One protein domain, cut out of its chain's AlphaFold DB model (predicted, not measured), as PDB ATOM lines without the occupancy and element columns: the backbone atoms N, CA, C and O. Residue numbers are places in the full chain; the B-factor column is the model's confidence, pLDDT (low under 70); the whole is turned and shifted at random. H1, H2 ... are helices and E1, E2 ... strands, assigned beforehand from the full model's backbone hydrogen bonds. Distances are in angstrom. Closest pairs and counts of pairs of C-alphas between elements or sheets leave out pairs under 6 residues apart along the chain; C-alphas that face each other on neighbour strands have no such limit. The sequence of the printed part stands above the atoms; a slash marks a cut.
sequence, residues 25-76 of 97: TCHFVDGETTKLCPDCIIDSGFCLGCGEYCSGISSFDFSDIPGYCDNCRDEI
ATOM      1  N   THR A  25      19.069 -34.725   6.018       90.81
ATOM      2  CA  THR A  25      19.607 -34.661   4.660       90.81
ATOM      3  C   THR A  25      20.723 -35.688   4.525       90.81
ATOM      4  O   THR A  25      21.708 -35.629   5.259       90.81
ATOM      5  N   CYS A  26      20.566 -36.605   3.583       90.06
ATOM      6  CA  CYS A  26      21.520 -37.649   3.257       90.06
ATOM      7  C   CYS A  26      22.226 -37.347   1.932       90.06
ATOM      8  O   CYS A  26      21.662 -36.692   1.052       90.06
ATOM      9  N   HIS A  27      23.460 -37.825   1.794       90.25
ATOM     10  CA  HIS A  27      24.357 -37.517   0.684       90.25
ATOM     11  C   HIS A  27      24.743 -38.788  -0.076       90.25
ATOM     12  O   HIS A  27      25.286 -39.735   0.501       90.25
ATOM     13  N   PHE A  28      24.484 -38.792  -1.382       86.06
ATOM     14  CA  PHE A  28      24.958 -39.826  -2.294       86.06
ATOM     15  C   PHE A  28      26.395 -39.543  -2.743       86.06
ATOM     16  O   PHE A  28      26.848 -38.398  -2.787       86.06
ATOM     17  N   VAL A  29      27.093 -40.599  -3.169       80.44
ATOM     18  CA  VAL A  29      28.472 -40.515  -3.685       80.44
ATOM     19  C   VAL A  29      28.563 -39.674  -4.969       80.44
ATOM     20  O   VAL A  29      29.592 -39.057  -5.225       80.44
ATOM     21  N   ASP A  30      27.478 -39.598  -5.749       83.81
ATOM     22  CA  ASP A  30      27.406 -38.809  -6.992       83.81
ATOM     23  C   ASP A  30      27.216 -37.294  -6.744       83.81
ATOM     24  O   ASP A  30      27.219 -36.490  -7.672       83.81
ATOM     25  N   GLY A  31      27.079 -36.876  -5.477       83.56
ATOM     26  CA  GLY A  31      26.875 -35.477  -5.084       83.56
ATOM     27  C   GLY A  31      25.407 -35.052  -4.990       83.56
ATOM     28  O   GLY A  31      25.126 -33.908  -4.628       83.56
ATOM     29  N   GLU A  32      24.473 -35.958  -5.270       87.06
ATOM     30  CA  GLU A  32      23.050 -35.750  -5.011       87.06
ATOM     31  C   GLU A  32      22.740 -35.826  -3.510       87.06
ATOM     32  O   GLU A  32      23.426 -36.503  -2.738       87.06
ATOM     33  N   THR A  33      21.687 -35.128  -3.086       89.31
ATOM     34  CA  THR A  33      21.190 -35.179  -1.709       89.31
ATOM     35  C   THR A  33      19.713 -35.533  -1.682       89.31
ATOM     36  O   THR A  33      18.959 -35.160  -2.578       89.31
ATOM     37  N   THR A  34      19.300 -36.260  -0.651       89.00
ATOM     38  CA  THR A  34      17.904 -36.653  -0.424       89.00
ATOM     39  C   THR A  34      17.521 -36.374   1.019       89.00
ATOM     40  O   THR A  34      18.387 -36.390   1.897       89.00
ATOM     41  N   LYS A  35      16.252 -36.068   1.290       90.38
ATOM     42  CA  LYS A  35      15.787 -35.786   2.643       90.38
ATOM     43  C   LYS A  35      14.886 -36.903   3.130       90.38
ATOM     44  O   LYS A  35      13.761 -37.071   2.668       90.38
ATOM     45  N   LEU A  36      15.368 -37.657   4.107       90.06
ATOM     46  CA  LEU A  36      14.728 -38.892   4.535       90.06
ATOM     47  C   LEU A  36      14.350 -38.840   6.012       90.06
ATOM     48  O   LEU A  36      14.987 -38.166   6.823       90.06
ATOM     49  N   CYS A  37      13.280 -39.551   6.362       91.06
ATOM     50  CA  CYS A  37      12.951 -39.829   7.755       91.06
ATOM     51  C   CYS A  37      13.817 -40.980   8.286       91.06
ATOM     52  O   CYS A  37      14.288 -41.784   7.481       91.06
ATOM     53  N   PRO A  38      13.978 -41.121   9.613       87.44
ATOM     54  CA  PRO A  38      14.871 -42.118  10.205       87.44
ATOM     55  C   PRO A  38      14.639 -43.542   9.690       87.44
ATOM     56  O   PRO A  38      15.594 -44.242   9.376       87.44
ATOM     57  N   ASP A  39      13.379 -43.942   9.509       87.88
ATOM     58  CA  ASP A  39      13.045 -45.255   8.951       87.88
ATOM     59  C   ASP A  39      13.525 -45.419   7.499       87.88
ATOM     60  O   ASP A  39      14.154 -46.418   7.161       87.88
ATOM     61  N   CYS A  40      13.287 -44.417   6.644       90.06
ATOM     62  CA  CYS A  40      13.716 -44.445   5.244       90.06
ATOM     63  C   CYS A  40      15.236 -44.328   5.097       90.06
ATOM     64  O   CYS A  40      15.779 -44.868   4.145       90.06
ATOM     65  N   ILE A  41      15.928 -43.660   6.025       89.00
ATOM     66  CA  ILE A  41      17.397 -43.592   6.045       89.00
ATOM     67  C   ILE A  41      17.975 -44.998   6.168       89.00
ATOM     68  O   ILE A  41      18.801 -45.383   5.344       89.00
ATOM     69  N   ILE A  42      17.506 -45.775   7.149       85.44
ATOM     70  CA  ILE A  42      17.966 -47.153   7.350       85.44
ATOM     71  C   ILE A  42      17.602 -48.015   6.135       85.44
ATOM     72  O   ILE A  42      18.459 -48.734   5.628       85.44
ATOM     73  N   ASP A  43      16.359 -47.921   5.653       87.38
ATOM     74  CA  ASP A  43      15.850 -48.746   4.547       87.38
ATOM     75  C   ASP A  43      16.576 -48.468   3.220       87.38
ATOM     76  O   ASP A  43      16.958 -49.388   2.501       87.38
ATOM     77  N   SER A  44      16.870 -47.196   2.941       87.12
ATOM     78  CA  SER A  44      17.682 -46.776   1.793       87.12
ATOM     79  C   SER A  44      19.181 -47.046   1.981       87.12
ATOM     80  O   SER A  44      19.953 -46.875   1.040       87.12
ATOM     81  N   GLY A  45      19.612 -47.471   3.172       87.06
ATOM     82  CA  GLY A  45      20.999 -47.814   3.482       87.06
ATOM     83  C   GLY A  45      21.918 -46.607   3.679       87.06
ATOM     84  O   GLY A  45      23.100 -46.644   3.334       87.06
ATOM     85  N   PHE A  46      21.385 -45.526   4.232       89.94
ATOM     86  CA  PHE A  46      22.151 -44.384   4.716       89.94
ATOM     87  C   PHE A  46      22.461 -44.516   6.210       89.94
ATOM     88  O   PHE A  46      21.756 -45.183   6.967       89.94
ATOM     89  N   CYS A  47      23.519 -43.842   6.650       89.06
ATOM     90  CA  CYS A  47      23.861 -43.741   8.063       89.06
ATOM     91  C   CYS A  47      22.991 -42.690   8.776       89.06
ATOM     92  O   CYS A  47      22.977 -41.526   8.384       89.06
ATOM     93  N   LEU A  48      22.353 -43.063   9.887       87.88
ATOM     94  CA  LEU A  48      21.588 -42.160  10.761       87.88
ATOM     95  C   LEU A  48      22.443 -41.119  11.493       87.88
ATOM     96  O   LEU A  48      21.910 -40.137  12.001       87.88
ATOM     97  N   GLY A  49      23.753 -41.349  11.600       86.62
ATOM     98  CA  GLY A  49      24.676 -40.436  12.271       86.62
ATOM     99  C   GLY A  49      25.197 -39.337  11.349       86.62
ATOM    100  O   GLY A  49      25.130 -38.160  11.693       86.62
ATOM    101  N   CYS A  50      25.714 -39.718  10.178       87.62
ATOM    102  CA  CYS A  50      26.373 -38.792   9.253       87.62
ATOM    103  C   CYS A  50      25.593 -38.513   7.961       87.62
ATOM    104  O   CYS A  50      25.957 -37.596   7.230       87.62
ATOM    105  N   GLY A  51      24.545 -39.283   7.658       87.44
ATOM    106  CA  GLY A  51      23.770 -39.144   6.426       87.44
ATOM    107  C   GLY A  51      24.477 -39.651   5.165       87.44
ATOM    108  O   GLY A  51      23.965 -39.429   4.072       87.44
ATOM    109  N   GLU A  52      25.630 -40.316   5.267       88.44
ATOM    110  CA  GLU A  52      26.318 -40.885   4.100       88.44
ATOM    111  C   GLU A  52      25.722 -42.228   3.674       88.44
ATOM    112  O   GLU A  52      25.252 -43.012   4.503       88.44
ATOM    113  N   TYR A  53      25.743 -42.494   2.366       88.19
ATOM    114  CA  TYR A  53      25.297 -43.766   1.806       88.19
ATOM    115  C   TYR A  53      26.277 -44.884   2.173       88.19
ATOM    116  O   TYR A  53      27.459 -44.818   1.835       88.19
ATOM    117  N   CYS A  54      25.795 -45.904   2.879       83.81
ATOM    118  CA  CYS A  54      26.599 -47.018   3.394       83.81
ATOM    119  C   CYS A  54      26.067 -48.398   2.975       83.81
ATOM    120  O   CYS A  54      26.651 -49.415   3.347       83.81
ATOM    121  N   SER A  55      24.986 -48.451   2.193       78.19
ATOM    122  CA  SER A  55      24.422 -49.698   1.673       78.19
ATOM    123  C   SER A  55      25.438 -50.458   0.819       78.19
ATOM    124  O   SER A  55      26.168 -49.861   0.021       78.19
ATOM    125  N   GLY A  56      25.486 -51.783   0.967       70.50
ATOM    126  CA  GLY A  56      26.428 -52.640   0.247       70.50
ATOM    127  C   GLY A  56      27.835 -52.666   0.846       70.50
ATOM    128  O   GLY A  56      28.706 -53.376   0.335       70.50
ATOM    129  N   ILE A  57      28.074 -51.931   1.935       73.56
ATOM    130  CA  ILE A  57      29.264 -52.105   2.761       73.56
ATOM    131  C   ILE A  57      28.960 -53.222   3.761       73.56
ATOM    132  O   ILE A  57      28.068 -53.105   4.597       73.56
ATOM    133  N   SER A  58      29.737 -54.305   3.717       68.75
ATOM    134  CA  SER A  58      29.548 -55.457   4.611       68.75
ATOM    135  C   SER A  58      29.566 -55.076   6.095       68.75
ATOM    136  O   SER A  58      28.852 -55.666   6.900       68.75
ATOM    137  N   SER A  59      30.354 -54.073   6.471       63.31
ATOM    138  CA  SER A  59      30.434 -53.587   7.845       63.31
ATOM    139  C   SER A  59      29.208 -52.785   8.302       63.31
ATOM    140  O   SER A  59      29.003 -52.643   9.509       63.31
ATOM    141  N   PHE A  60      28.366 -52.334   7.368       70.31
ATOM    142  CA  PHE A  60      27.047 -51.756   7.626       70.31
ATOM    143  C   PHE A  60      25.961 -52.846   7.654       70.31
ATOM    144  O   PHE A  60      25.200 -52.927   8.617       70.31
ATOM    145  N   ASP A  61      25.942 -53.736   6.655       66.75
ATOM    146  CA  ASP A  61      24.901 -54.768   6.490       66.75
ATOM    147  C   ASP A  61      24.949 -55.888   7.548       66.75
ATOM    148  O   ASP A  61      23.920 -56.476   7.883       66.75
ATOM    149  N   PHE A  62      26.130 -56.190   8.093       73.50
ATOM    150  CA  PHE A  62      26.325 -57.230   9.116       73.50
ATOM    151  C   PHE A  62      26.669 -56.652  10.496       73.50
ATOM    152  O   PHE A  62      27.262 -57.343  11.327       73.50
ATOM    153  N   SER A  63      26.351 -55.380  10.739       68.81
ATOM    154  CA  SER A  63      26.694 -54.716  11.995       68.81
ATOM    155  C   SER A  63      25.759 -55.071  13.153       68.81
ATOM    156  O   SER A  63      24.565 -55.280  12.956       68.81
ATOM    157  N   ASP A  64      26.281 -55.026  14.384       72.88
ATOM    158  CA  ASP A  64      25.476 -55.149  15.613       72.88
ATOM    159  C   ASP A  64      24.512 -53.966  15.812       72.88
ATOM    160  O   ASP A  64      23.511 -54.090  16.517       72.88
ATOM    161  N   ILE A  65      24.836 -52.803  15.229       74.88
ATOM    162  CA  ILE A  65      24.038 -51.576  15.323       74.88
ATOM    163  C   ILE A  65      23.599 -51.182  13.905       74.88
ATOM    164  O   ILE A  65      24.333 -50.467  13.216       74.88
ATOM    165  N   PRO A  66      22.435 -51.665  13.434       75.12
ATOM    166  CA  PRO A  66      21.958 -51.373  12.088       75.12
ATOM    167  C   PRO A  66      21.667 -49.878  11.919       75.12
ATOM    168  O   PRO A  66      21.229 -49.205  12.854       75.12
ATOM    169  N   GLY A  67      21.900 -49.359  10.712       77.25
ATOM    170  CA  GLY A  67      21.639 -47.954  10.387       77.25
ATOM    171  C   GLY A  67      22.777 -46.987  10.721       77.25
ATOM    172  O   GLY A  67      22.616 -45.790  10.504       77.25
ATOM    173  N   TYR A  68      23.930 -47.464  11.202       83.44
ATOM    174  CA  TYR A  68      25.112 -46.631  11.442       83.44
ATOM    175  C   TYR A  68      26.338 -47.157  10.694       83.44
ATOM    176  O   TYR A  68      26.616 -48.354  10.689       83.44
ATOM    177  N   CYS A  69      27.091 -46.247  10.076       85.44
ATOM    178  CA  CYS A  69      28.394 -46.558   9.495       85.44
ATOM    179  C   CYS A  69      29.423 -46.873  10.588       85.44
ATOM    180  O   CYS A  69      29.212 -46.525  11.750       85.44
ATOM    181  N   ASP A  70      30.552 -47.485  10.214       80.31
ATOM    182  CA  ASP A  70      31.609 -47.872  11.159       80.31
ATOM    183  C   ASP A  70      32.030 -46.718  12.076       80.31
ATOM    184  O   ASP A  70      31.988 -46.866  13.292       80.31
ATOM    185  N   ASN A  71      32.308 -45.542  11.505       80.00
ATOM    186  CA  ASN A  71      32.725 -44.370  12.277       80.00
ATOM    187  C   ASN A  71      31.661 -43.932  13.288       80.00
ATOM    188  O   ASN A  71      31.958 -43.750  14.464       80.00
ATOM    189  N   CYS A  72      30.406 -43.767  12.856       84.25
ATOM    190  CA  CYS A  72      29.343 -43.351  13.772       84.25
ATOM    191  C   CYS A  72      29.042 -44.428  14.819       84.25
ATOM    192  O   CYS A  72      28.698 -44.107  15.951       84.25
ATOM    193  N   ARG A  73      29.184 -45.703  14.455       80.75
ATOM    194  CA  ARG A  73      29.023 -46.822  15.376       80.75
ATOM    195  C   ARG A  73      30.110 -46.828  16.442       80.75
ATOM    196  O   ARG A  73      29.781 -47.047  17.603       80.75
ATOM    197  N   ASP A  74      31.367 -46.612  16.070       78.94
ATOM    198  CA  ASP A  74      32.484 -46.576  17.017       78.94
ATOM    199  C   ASP A  74      32.341 -45.406  18.001       78.94
ATOM    200  O   ASP A  74      32.550 -45.598  19.196       78.94
ATOM    201  N   GLU A  75      31.847 -44.248  17.556       78.81
ATOM    202  CA  GLU A  75      31.506 -43.124  18.445       78.81
ATOM    203  C   GLU A  75      30.368 -43.471  19.422       78.81
ATOM    204  O   GLU A  75      30.408 -43.104  20.599       78.81
ATOM    205  N   ILE A  76      29.345 -44.200  18.963       74.44
ATOM    206  CA  ILE A  76      28.247 -44.658  19.828       74.44
ATOM    207  C   ILE A  76      28.762 -45.680  20.840       74.44
ATOM    208  O   ILE A  76      28.479 -45.544  22.028       74.44
TER     209      ILE A  76
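Overview. This is residues 25 to 76 of the 97 residues of an uncharacterized protein of Chlorobi bacterium OLB5 (UniProt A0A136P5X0). A small hairpin of two short strands, E1 and E2, lies at one end of the domain with H1 beyond its second strand, and H2 and H3 lie toward the other end; the looping stretch of residues 44 to 57, with no named element, runs through the middle between them. The printed part has 52 residues, with E1, E2, H1, H2 and H3 in that order along the chain, and the sheet E1 - E2 is antiparallel. The class is mixed, helices and strands, with under half of the residues in named elements. The whole is compact, with a radius of gyration of the C-alphas of 10.0 A and spans of 27 by 20 by 18 A.

Along the chain. E1, residues 25 to 27, begins at C-alpha 25 (19.607, -34.661, 4.660) and is 6.8 A long. E2, residues 33 to 36, is 9.7 A long. H1, residues 38 to 43, measures 8.8 A, and H2, residues 58 to 61, 5.1 A. H3, residues 70 to 76, is 9.8 A long and ends at C-alpha 76 (28.247, -44.658, 19.828).

Arrangement. E1 and E2 form a hairpin, antiparallel at 137 degrees between directions. N 26 and O 34 are 2.8 A apart, and N 34 and O 26 2.9 A, both within hydrogen-bond range. The closest C-alphas of E1 and H1, those of Cys 26 and Ile 41, are 7.8 A apart. H1 and H2 are apart, as are H1 and H3. H2 and H3 are close but not clearly touching; their closest C-alphas, those of Ser 59 and Asp 70, are 6.7 A apart. Both strands are apart from H2 and H3. In H1 and H3 every O i to N i+4 pair is within hydrogen-bond range; H2 is too short for such a pair, and its 1 pair of O i and N i+3 is not within range.

Size, cuts and confidence. The two C-alphas farthest apart, those of Gly 31 and Asp 64, are 28.6 A apart. The printed part has no cut. The link from H1 to H2, 14 residues, is long. The mean pLDDT of the printed part is 82.5; residues 58 to 59, 61 and 63 are under 70.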